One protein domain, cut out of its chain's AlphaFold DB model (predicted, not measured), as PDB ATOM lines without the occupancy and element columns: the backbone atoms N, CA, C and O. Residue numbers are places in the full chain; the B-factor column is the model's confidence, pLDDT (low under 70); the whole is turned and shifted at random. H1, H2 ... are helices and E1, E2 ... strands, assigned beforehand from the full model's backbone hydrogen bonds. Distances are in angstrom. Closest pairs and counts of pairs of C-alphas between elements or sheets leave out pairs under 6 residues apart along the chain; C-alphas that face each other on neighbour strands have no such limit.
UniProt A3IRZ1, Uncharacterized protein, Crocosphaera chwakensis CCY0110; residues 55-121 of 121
ATOM      1  N   GLN A  55     213.221 106.968 203.808       91.31
ATOM      2  CA  GLN A  55     212.118 106.728 204.733       91.31
ATOM      3  C   GLN A  55     212.475 107.107 206.179       91.31
ATOM      4  O   GLN A  55     211.618 107.589 206.923       91.31
ATOM      5  N   ASP A  56     213.721 106.887 206.600       91.00
ATOM      6  CA  ASP A  56     214.169 107.272 207.941       91.00
ATOM      7  C   ASP A  56     214.197 108.794 208.082       91.00
ATOM      8  O   ASP A  56     213.699 109.330 209.072       91.00
ATOM      9  N   ILE A  57     214.697 109.496 207.062       90.38
ATOM     10  CA  ILE A  57     214.709 110.964 207.019       90.38
ATOM     11  C   ILE A  57     213.274 111.506 207.024       90.38
ATOM     12  O   ILE A  57     212.947 112.376 207.831       90.38
ATOM     13  N   GLU A  58     212.388 110.950 206.198       93.88
ATOM     14  CA  GLU A  58     210.969 111.319 206.179       93.88
ATOM     15  C   GLU A  58     210.336 111.177 207.572       93.88
ATOM     16  O   GLU A  58     209.683 112.106 208.058       93.88
ATOM     17  N   LYS A  59     210.544 110.042 208.252       92.19
ATOM     18  CA  LYS A  59     210.024 109.817 209.609       92.19
ATOM     19  C   LYS A  59     210.585 110.828 210.598       92.19
ATOM     20  O   LYS A  59     209.816 111.386 211.375       92.19
ATOM     21  N   LEU A  60     211.890 111.100 210.554       90.94
ATOM     22  CA  LEU A  60     212.522 112.073 211.443       90.94
ATOM     23  C   LEU A  60     211.860 113.447 211.324       90.94
ATOM     24  O   LEU A  60     211.525 114.042 212.342       90.94
ATOM     25  N   PHE A  61     211.602 113.930 210.111       91.00
ATOM     26  CA  PHE A  61     211.001 115.249 209.907       91.00
ATOM     27  C   PHE A  61     209.507 115.274 210.242       91.00
ATOM     28  O   PHE A  61     209.036 116.148 210.968       91.00
ATOM     29  N   THR A  62     208.757 114.287 209.759       91.38
ATOM     30  CA  THR A  62     207.293 114.250 209.913       91.38
ATOM     31  C   THR A  62     206.859 113.937 211.350       91.38
ATOM     32  O   THR A  62     205.801 114.388 211.802       91.38
ATOM     33  N   GLN A  63     207.683 113.202 212.103       91.69
ATOM     34  CA  GLN A  63     207.391 112.782 213.477       91.69
ATOM     35  C   GLN A  63     208.130 113.602 214.544       91.69
ATOM     36  O   GLN A  63     207.843 113.435 215.729       91.69
ATOM     37  N   SER A  64     209.030 114.516 214.168       90.81
ATOM     38  CA  SER A  64     209.784 115.316 215.138       90.81
ATOM     39  C   SER A  64     208.879 116.207 215.989       90.81
ATOM     40  O   SER A  64     208.209 117.124 215.506       90.81
ATOM     41  N   HIS A  65     208.926 115.993 217.304       87.94
ATOM     42  CA  HIS A  65     208.283 116.870 218.283       87.94
ATOM     43  C   HIS A  65     208.942 118.254 218.356       87.94
ATOM     44  O   HIS A  65     208.269 119.230 218.677       87.94
ATOM     45  N   ILE A  66     210.234 118.347 218.024       88.25
ATOM     46  CA  ILE A  66     210.986 119.609 218.017       88.25
ATOM     47  C   ILE A  66     210.516 120.498 216.862       88.25
ATOM     48  O   ILE A  66     210.351 121.702 217.030       88.25
ATOM     49  N   LEU A  67     210.262 119.918 215.685       87.88
ATOM     50  CA  LEU A  67     209.749 120.680 214.544       87.88
ATOM     51  C   LEU A  67     208.322 121.165 214.804       87.88
ATOM     52  O   LEU A  67     208.026 122.339 214.580       87.88
ATOM     53  N   LYS A  68     207.483 120.312 215.400       86.69
ATOM     54  CA  LYS A  68     206.126 120.690 215.821       86.69
ATOM     55  C   LYS A  68     206.126 121.814 216.855       86.69
ATOM     56  O   LYS A  68     205.344 122.749 216.725       86.69
ATOM     57  N   SER A  69     207.019 121.784 217.850       85.38
ATOM     58  CA  SER A  69     207.108 122.865 218.844       85.38
ATOM     59  C   SER A  69     207.625 124.183 218.256       85.38
ATOM     60  O   SER A  69     207.246 125.250 218.734       85.38
ATOM     61  N   LYS A  70     208.418 124.125 217.177       85.06
ATOM     62  CA  LYS A  70     208.801 125.284 216.350       85.06
ATOM     63  C   LYS A  70     207.690 125.735 215.380       85.06
ATOM     64  O   LYS A  70     207.916 126.648 214.590       85.06
ATOM     65  N   GLY A  71     206.508 125.114 215.415       84.44
ATOM     66  CA  GLY A  71     205.366 125.447 214.556       84.44
ATOM     67  C   GLY A  71     205.480 124.928 213.120       84.44
ATOM     68  O   GLY A  71     204.762 125.400 212.245       84.44
ATOM     69  N   THR A  72     206.391 123.988 212.857       88.56
ATOM     70  CA  THR A  72     206.532 123.343 211.548       88.56
ATOM     71  C   THR A  72     205.767 122.026 211.542       88.56
ATOM     72  O   THR A  72     206.076 121.112 212.309       88.56
ATOM     73  N   GLU A  73     204.793 121.911 210.645       89.81
ATOM     74  CA  GLU A  73     204.026 120.688 210.434       89.81
ATOM     75  C   GLU A  73     204.127 120.239 208.981       89.81
ATOM     76  O   GLU A  73     203.920 121.027 208.059       89.81
ATOM     77  N   PHE A  74     204.424 118.954 208.795       92.69
ATOM     78  CA  PHE A  74     204.414 118.302 207.493       92.69
ATOM     79  C   PHE A  74     203.076 117.590 207.316       92.69
ATOM     80  O   PHE A  74     202.729 116.691 208.088       92.69
ATOM     81  N   ARG A  75     202.326 117.971 206.286       93.75
ATOM     82  CA  ARG A  75     201.053 117.348 205.923       93.75
ATOM     83  C   ARG A  75     201.237 116.497 204.680       93.75
ATOM     84  O   ARG A  75     201.678 116.997 203.657       93.75
ATOM     85  N   LYS A  76     200.879 115.218 204.745       93.94
ATOM     86  CA  LYS A  76     200.935 114.352 203.566       93.94
ATOM     87  C   LYS A  76     199.838 114.764 202.586       93.94
ATOM     88  O   LYS A  76     198.675 114.819 202.987       93.94
ATOM     89  N   ILE A  77     200.210 115.059 201.343       94.44
ATOM     90  CA  ILE A  77     199.261 115.448 200.286       94.44
ATOM     91  C   ILE A  77     199.163 114.401 199.178       94.44
ATOM     92  O   ILE A  77     198.106 114.272 198.573       94.44
ATOM     93  N   ASP A  78     200.226 113.624 198.961       92.56
ATOM     94  CA  ASP A  78     200.247 112.540 197.979       92.56
ATOM     95  C   ASP A  78     201.261 111.449 198.381       92.56
ATOM     96  O   ASP A  78     201.838 111.466 199.480       92.56
ATOM     97  N   ASN A  79     201.480 110.469 197.506       91.25
ATOM     98  CA  ASN A  79     202.434 109.393 197.694       91.25
ATOM     99  C   ASN A  79     203.863 109.946 197.797       91.25
ATOM    100  O   ASN A  79     204.474 110.322 196.803       91.25
ATOM    101  N   ASN A  80     204.389 109.976 199.024       92.94
ATOM    102  CA  ASN A  80     205.716 110.492 199.373       92.94
ATOM    103  C   ASN A  80     205.922 111.993 199.088       92.94
ATOM    104  O   ASN A  80     207.060 112.467 199.013       92.94
ATOM    105  N   ILE A  81     204.822 112.746 198.979       94.75
ATOM    106  CA  ILE A  81     204.824 114.202 198.829       94.75
ATOM    107  C   ILE A  81     204.135 114.828 200.037       94.75
ATOM    108  O   ILE A  81     203.032 114.442 200.444       94.75
ATOM    109  N   TRP A  82     204.808 115.822 200.601       95.94
ATOM    110  CA  TRP A  82     204.407 116.519 201.806       95.94
ATOM    111  C   TRP A  82     204.278 118.011 201.536       95.94
ATOM    112  O   TRP A  82     204.993 118.580 200.722       95.94
ATOM    113  N   GLU A  83     203.374 118.650 202.254       95.44
ATOM    114  CA  GLU A  83     203.204 120.089 202.282       95.44
ATOM    115  C   GLU A  83     203.688 120.622 203.631       95.44
ATOM    116  O   GLU A  83     203.335 120.079 204.680       95.44
ATOM    117  N   VAL A  84     204.500 121.678 203.608       93.62
ATOM    118  CA  VAL A  84     205.016 122.337 204.811       93.62
ATOM    119  C   VAL A  84     204.880 123.850 204.687       93.62
ATOM    120  O   VAL A  84     205.160 124.433 203.640       93.62
ATOM    121  N   LEU A  85     204.450 124.497 205.771       90.94
ATOM    122  CA  LEU A  85     204.408 125.952 205.868       90.94
ATOM    123  C   LEU A  85     205.719 126.461 206.477       90.94
ATOM    124  O   LEU A  85     206.060 126.123 207.610       90.94
ATOM    125  N   TYR A  86     206.429 127.316 205.749       86.06
ATOM    126  CA  TYR A  86     207.649 127.964 206.212       86.06
ATOM    127  C   TYR A  86     207.649 129.444 205.830       86.06
ATOM    128  O   TYR A  86     207.441 129.794 204.673       86.06
ATOM    129  N   GLN A  87     207.869 130.331 206.808       83.44
ATOM    130  CA  GLN A  87     207.882 131.791 206.609       83.44
ATOM    131  C   GLN A  87     206.659 132.334 205.834       83.44
ATOM    132  O   GLN A  87     206.794 133.210 204.985       83.44
ATOM    133  N   HIS A  88     205.454 131.836 206.142       85.56
ATOM    134  CA  HIS A  88     204.192 132.186 205.463       85.56
ATOM    135  C   HIS A  88     204.087 131.737 203.995       85.56
ATOM    136  O   HIS A  88     203.162 132.148 203.298       85.56
ATOM    137  N   GLN A  89     204.996 130.882 203.524       89.25
ATOM    138  CA  GLN A  89     204.903 130.227 202.224       89.25
ATOM    139  C   GLN A  89     204.739 128.724 202.387       89.25
ATOM    140  O   GLN A  89     205.354 128.094 203.248       89.25
ATOM    141  N   THR A  90     203.886 128.162 201.543       92.25
ATOM    142  CA  THR A  90     203.630 126.730 201.489       92.25
ATOM    143  C   THR A  90     204.550 126.099 200.455       92.25
ATOM    144  O   THR A  90     204.583 126.532 199.305       92.25
ATOM    145  N   TYR A  91     205.279 125.069 200.867       93.06
ATOM    146  CA  TYR A  91     206.191 124.321 200.016       93.06
ATOM    147  C   TYR A  91     205.724 122.881 199.887       93.06
ATOM    148  O   TYR A  91     205.362 122.248 200.879       93.06
ATOM    149  N   GLN A  92     205.784 122.362 198.665       95.38
ATOM    150  CA  GLN A  92     205.657 120.936 198.407       95.38
ATOM    151  C   GLN A  92     207.047 120.317 198.401       95.38
ATOM    152  O   GLN A  92     207.952 120.785 197.706       95.38
ATOM    153  N   VAL A  93     207.214 119.283 199.206       95.44
ATOM    154  CA  VAL A  93     208.501 118.670 199.486       95.44
ATOM    155  C   VAL A  93     208.413 117.159 199.318       95.44
ATOM    156  O   VAL A  93     207.368 116.546 199.549       95.44
ATOM    157  N   THR A  94     209.525 116.544 198.945       95.88
ATOM    158  CA  THR A  94     209.688 115.092 198.931       95.88
ATOM    159  C   THR A  94     211.038 114.720 199.522       95.88
ATOM    160  O   THR A  94     211.987 115.496 199.470       95.88
ATOM    161  N   PHE A  95     211.124 113.531 200.109       94.31
ATOM    162  CA  PHE A  95     212.376 112.955 200.606       94.31
ATOM    163  C   PHE A  95     212.949 111.919 199.632       94.31
ATOM    164  O   PHE A  95     213.995 111.339 199.907       94.31
ATOM    165  N   TYR A  96     212.259 111.671 198.515       94.12
ATOM    166  CA  TYR A  96     212.565 110.601 197.575       94.12
ATOM    167  C   TYR A  96     213.037 111.203 196.248       94.12
ATOM    168  O   TYR A  96     212.283 111.966 195.639       94.12
ATOM    169  N   PRO A  97     214.258 110.873 195.792       91.06
ATOM    170  CA  PRO A  97     214.782 111.364 194.520       91.06
ATOM    171  C   PRO A  97     213.889 111.008 193.327       91.06
ATOM    172  O   PRO A  97     213.636 111.873 192.501       91.06
ATOM    173  N   ASP A  98     213.321 109.799 193.298       92.81
ATOM    174  CA  ASP A  98     212.475 109.335 192.186       92.81
ATOM    175  C   ASP A  98     211.262 110.261 191.956       92.81
ATOM    176  O   ASP A  98     210.952 110.646 190.832       92.81
ATOM    177  N   ASN A  99     210.612 110.702 193.040       91.38
ATOM    178  CA  ASN A  99     209.507 111.661 192.975       91.38
ATOM    179  C   ASN A  99     209.958 113.045 192.476       91.38
ATOM    180  O   ASN A  99     209.181 113.757 191.842       91.38
ATOM    181  N   PHE A 100     211.185 113.453 192.805       91.56
ATOM    182  CA  PHE A 100     211.747 114.725 192.358       91.56
ATOM    183  C   PHE A 100     212.135 114.684 190.875       91.56
ATOM    184  O   PHE A 100     211.921 115.670 190.170       91.56
ATOM    185  N   ASP A 101     212.631 113.547 190.388       91.00
ATOM    186  CA  ASP A 101     212.945 113.339 188.971       91.00
ATOM    187  C   ASP A 101     211.683 113.419 188.095       91.00
ATOM    188  O   ASP A 101     211.722 113.976 186.996       91.00
ATOM    189  N   GLU A 102     210.545 112.924 188.592       91.25
ATOM    190  CA  GLU A 102     209.242 113.059 187.925       91.25
ATOM    191  C   GLU A 102     208.660 114.480 188.034       91.25
ATOM    192  O   GLU A 102     208.111 115.011 187.063       91.25
ATOM    193  N   PHE A 103     208.790 115.114 189.204       90.44
ATOM    194  CA  PHE A 103     208.215 116.426 189.502       90.44
ATOM    195  C   PHE A 103     209.278 117.391 190.060       90.44
ATOM    196  O   PHE A 103     209.313 117.653 191.267       90.44
ATOM    197  N   PRO A 104     210.094 118.025 189.198       87.69
ATOM    198  CA  PRO A 104     211.192 118.898 189.630       87.69
ATOM    199  C   PRO A 104     210.728 120.216 190.273       87.69
ATOM    200  O   PRO A 104     211.542 121.004 190.752       87.69
ATOM    201  N   SER A 105     209.418 120.489 190.286       89.31
ATOM    202  CA  SER A 105     208.823 121.587 191.055       89.31
ATOM    203  C   SER A 105     208.785 121.318 192.563       89.31
ATOM    204  O   SER A 105     208.621 122.258 193.342       89.31
ATOM    205  N   LEU A 106     208.903 120.052 192.977       92.88
ATOM    206  CA  LEU A 106     209.004 119.668 194.380       92.88
ATOM    207  C   LEU A 106     210.364 120.077 194.948       92.88
ATOM    208  O   LEU A 106     211.359 120.173 194.241       92.88
ATOM    209  N   ARG A 107     210.434 120.288 196.259       93.00
ATOM    210  CA  ARG A 107     211.704 120.479 196.971       93.00
ATOM    211  C   ARG A 107     212.201 119.129 197.477       93.00
ATOM    212  O   ARG A 107     211.522 118.502 198.290       93.00
ATOM    213  N   LEU A 108     213.372 118.689 197.023       94.25
ATOM    214  CA  LEU A 108     214.006 117.482 197.552       94.25
ATOM    215  C   LEU A 108     214.675 117.790 198.899       94.25
ATOM    216  O   LEU A 108     215.669 118.507 198.955       94.25
ATOM    217  N   MET A 109     214.135 117.237 199.981       92.94
ATOM    218  CA  MET A 109     214.592 117.437 201.359       92.94
ATOM    219  C   MET A 109     215.867 116.636 201.637       92.94
ATOM    220  O   MET A 109     215.843 115.596 202.295       92.94
ATOM    221  N   THR A 110     216.983 117.130 201.111       90.00
ATOM    222  CA  THR A 110     218.324 116.558 201.257       90.00
ATOM    223  C   THR A 110     219.356 117.654 201.532       90.00
ATOM    224  O   THR A 110     219.063 118.848 201.428       90.00
ATOM    225  N   TRP A 111     220.581 117.262 201.883       84.31
ATOM    226  CA  TRP A 111     221.695 118.196 202.062       84.31
ATOM    227  C   TRP A 111     221.936 119.029 200.798       84.31
ATOM    228  O   TRP A 111     221.972 118.493 199.691       84.31
ATOM    229  N   GLY A 112     222.116 120.341 200.973       84.06
ATOM    230  CA  GLY A 112     222.188 121.316 199.885       84.06
ATOM    231  C   GLY A 112     220.850 121.980 199.545       84.06
ATOM    232  O   GLY A 112     220.841 122.968 198.808       84.06
ATOM    233  N   GLU A 113     219.725 121.498 200.088       89.19
ATOM    234  CA  GLU A 113     218.440 122.188 199.984       89.19
ATOM    235  C   GLU A 113     218.250 123.157 201.178       89.19
ATOM    236  O   GLU A 113     218.366 122.748 202.340       89.19
ATOM    237  N   PRO A 114     217.971 124.454 200.934       89.19
ATOM    238  CA  PRO A 114     217.901 125.450 202.001       89.19
ATOM    239  C   PRO A 114     216.859 125.187 203.097       89.19
ATOM    240  O   PRO A 114     217.143 125.472 204.258       89.19
ATOM    241  N   LEU A 115     215.659 124.685 202.774       88.50
ATOM    242  CA  LEU A 115     214.654 124.333 203.788       88.50
ATOM    243  C   LEU A 115     215.155 123.187 204.670       88.50
ATOM    244  O   LEU A 115     215.036 123.275 205.892       88.50
ATOM    245  N   PHE A 116     215.760 122.154 204.085       89.62
ATOM    246  CA  PHE A 116     216.336 121.036 204.829       89.62
ATOM    247  C   PHE A 116     217.377 121.507 205.853       89.62
ATOM    248  O   PHE A 116     217.277 121.186 207.040       89.62
ATOM    249  N   GLU A 117     218.330 122.341 205.433       88.38
ATOM    250  CA  GLU A 117     219.391 122.843 206.314       88.38
ATOM    251  C   GLU A 117     218.855 123.686 207.479       88.38
ATOM    252  O   GLU A 117     219.403 123.645 208.580       88.38
ATOM    253  N   LYS A 118     217.748 124.413 207.284       87.06
ATOM    254  CA  LYS A 118     217.114 125.205 208.354       87.06
ATOM    255  C   LYS A 118     216.455 124.368 209.443       87.06
ATOM    256  O   LYS A 118     216.192 124.896 210.521       87.06
ATOM    257  N   TYR A 119     216.150 123.106 209.169       84.38
ATOM    258  CA  TYR A 119     215.497 122.220 210.128       84.38
ATOM    259  C   TYR A 119     216.473 121.320 210.887       84.38
ATOM    260  O   TYR A 119     216.133 120.859 211.978       84.38
ATOM    261  N   VAL A 120     217.664 121.081 210.333       78.12
ATOM    262  CA  VAL A 120     218.700 120.218 210.928       78.12
ATOM    263  C   VAL A 120     219.667 120.995 211.841       78.12
ATOM    264  O   VAL A 120     220.310 120.382 212.693       78.12
ATOM    265  N   ILE A 121     219.738 122.327 211.706       59.56
ATOM    266  CA  ILE A 121     220.583 123.248 212.498       59.56
ATOM    267  C   ILE A 121     219.733 123.996 213.538       59.56
ATOM    268  O   ILE A 121     220.207 124.160 214.684       59.56
TER     269      ILE A 121
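AT A GLANCE: This is residues 55 to 121 of the 121 residues of an uncharacterized protein of Crocosphaera chwakensis CCY0110 (UniProt A3IRZ1). A small three-stranded antiparallel sheet, E1 to E3, makes a wall along one side of the domain, and the four short helices H1 to H4 are spread out on the other side of the domain, no helix touching another. H1 lies over the sheet slantwise to the strands, H2 and H3 lie toward opposite ends of the longest axis, and the stretch after H3 folds back past E3 to H4, which only grazes the sheet. The printed part has 67 residues, with four named helices and three named strands in the order H1 H2 E1 E2 E3 H3 H4; the sheet's order is E1 E2 E3, and the class is mixed, helices and strands. The whole is compact, with a radius of gyration of the C-alphas of 11.1 A, and rounded, with spans of 32 by 26 by 23 A.

IN THESE COORDINATES: H1, residues 55 to 63, begins at C-alpha 55 at (212.118, 106.728, 204.733) and is 11.6 A long. H2 is residues 65 to 69, 6.1 A. E1 is residues 74 to 78, 11.9 A; E2, residues 81 to 86, 15.9 A; E3, residues 89 to 94, 16.2 A, ending at C-alpha 94 at (209.688, 115.092, 198.931). H3 is residues 97 to 102, 8.8 A. H4, residues 114 to 120, is 10.4 A long and ends at C-alpha 120 at (218.700, 120.218, 210.928).

HOW THE PARTS SIT: E1, E2 and E3 form a meander, each strand the antiparallel neighbour of the one before. The hairpin E1 and E2 has directions at 145 degrees, with N 75 and O 83 within hydrogen-bond range at 2.8 A. The hairpin E2 and E3 has directions at 149 degrees, with N 84 and O 91 within hydrogen-bond range at 2.9 A. Residues 107 to 108 pair in parallel with residues 93 to 94 of E3. H1 is on the sheet at a height of 10.2 A, over E2 and slantwise to it at 41 degrees on the local plane; the closest C-alphas of H1 and E1 are those of Thr 62 and Phe 74, 5.5 A apart. H2 is not on the sheet; it is close to H4 but not clearly touching, with the C-alphas of Leu 67 and Tyr 119 closest at 7.4 A. H3 only just is on the sheet, with 5 pairs of C-alphas within 10 A, and only grazes it with residues 99 to 100; H4 likewise only just is on it, with 5 such pairs, and only grazes it with residues 115 to 116. H1 and H4 are apart, but only just, at 8.3 A. In H1, H2, H3 and H4 every O i to N i+4 pair is within hydrogen-bond range.

THE WHOLE: The two C-alphas farthest apart are those of Ser 69 and Glu 102, 32.5 A. The printed part has no cut and ends at residue 121, the chain's last. The link from H3 to H4, 11 residues, is long; the other links are tight. The mean pLDDT of the printed part is 90.0, and residue 121 is under 70.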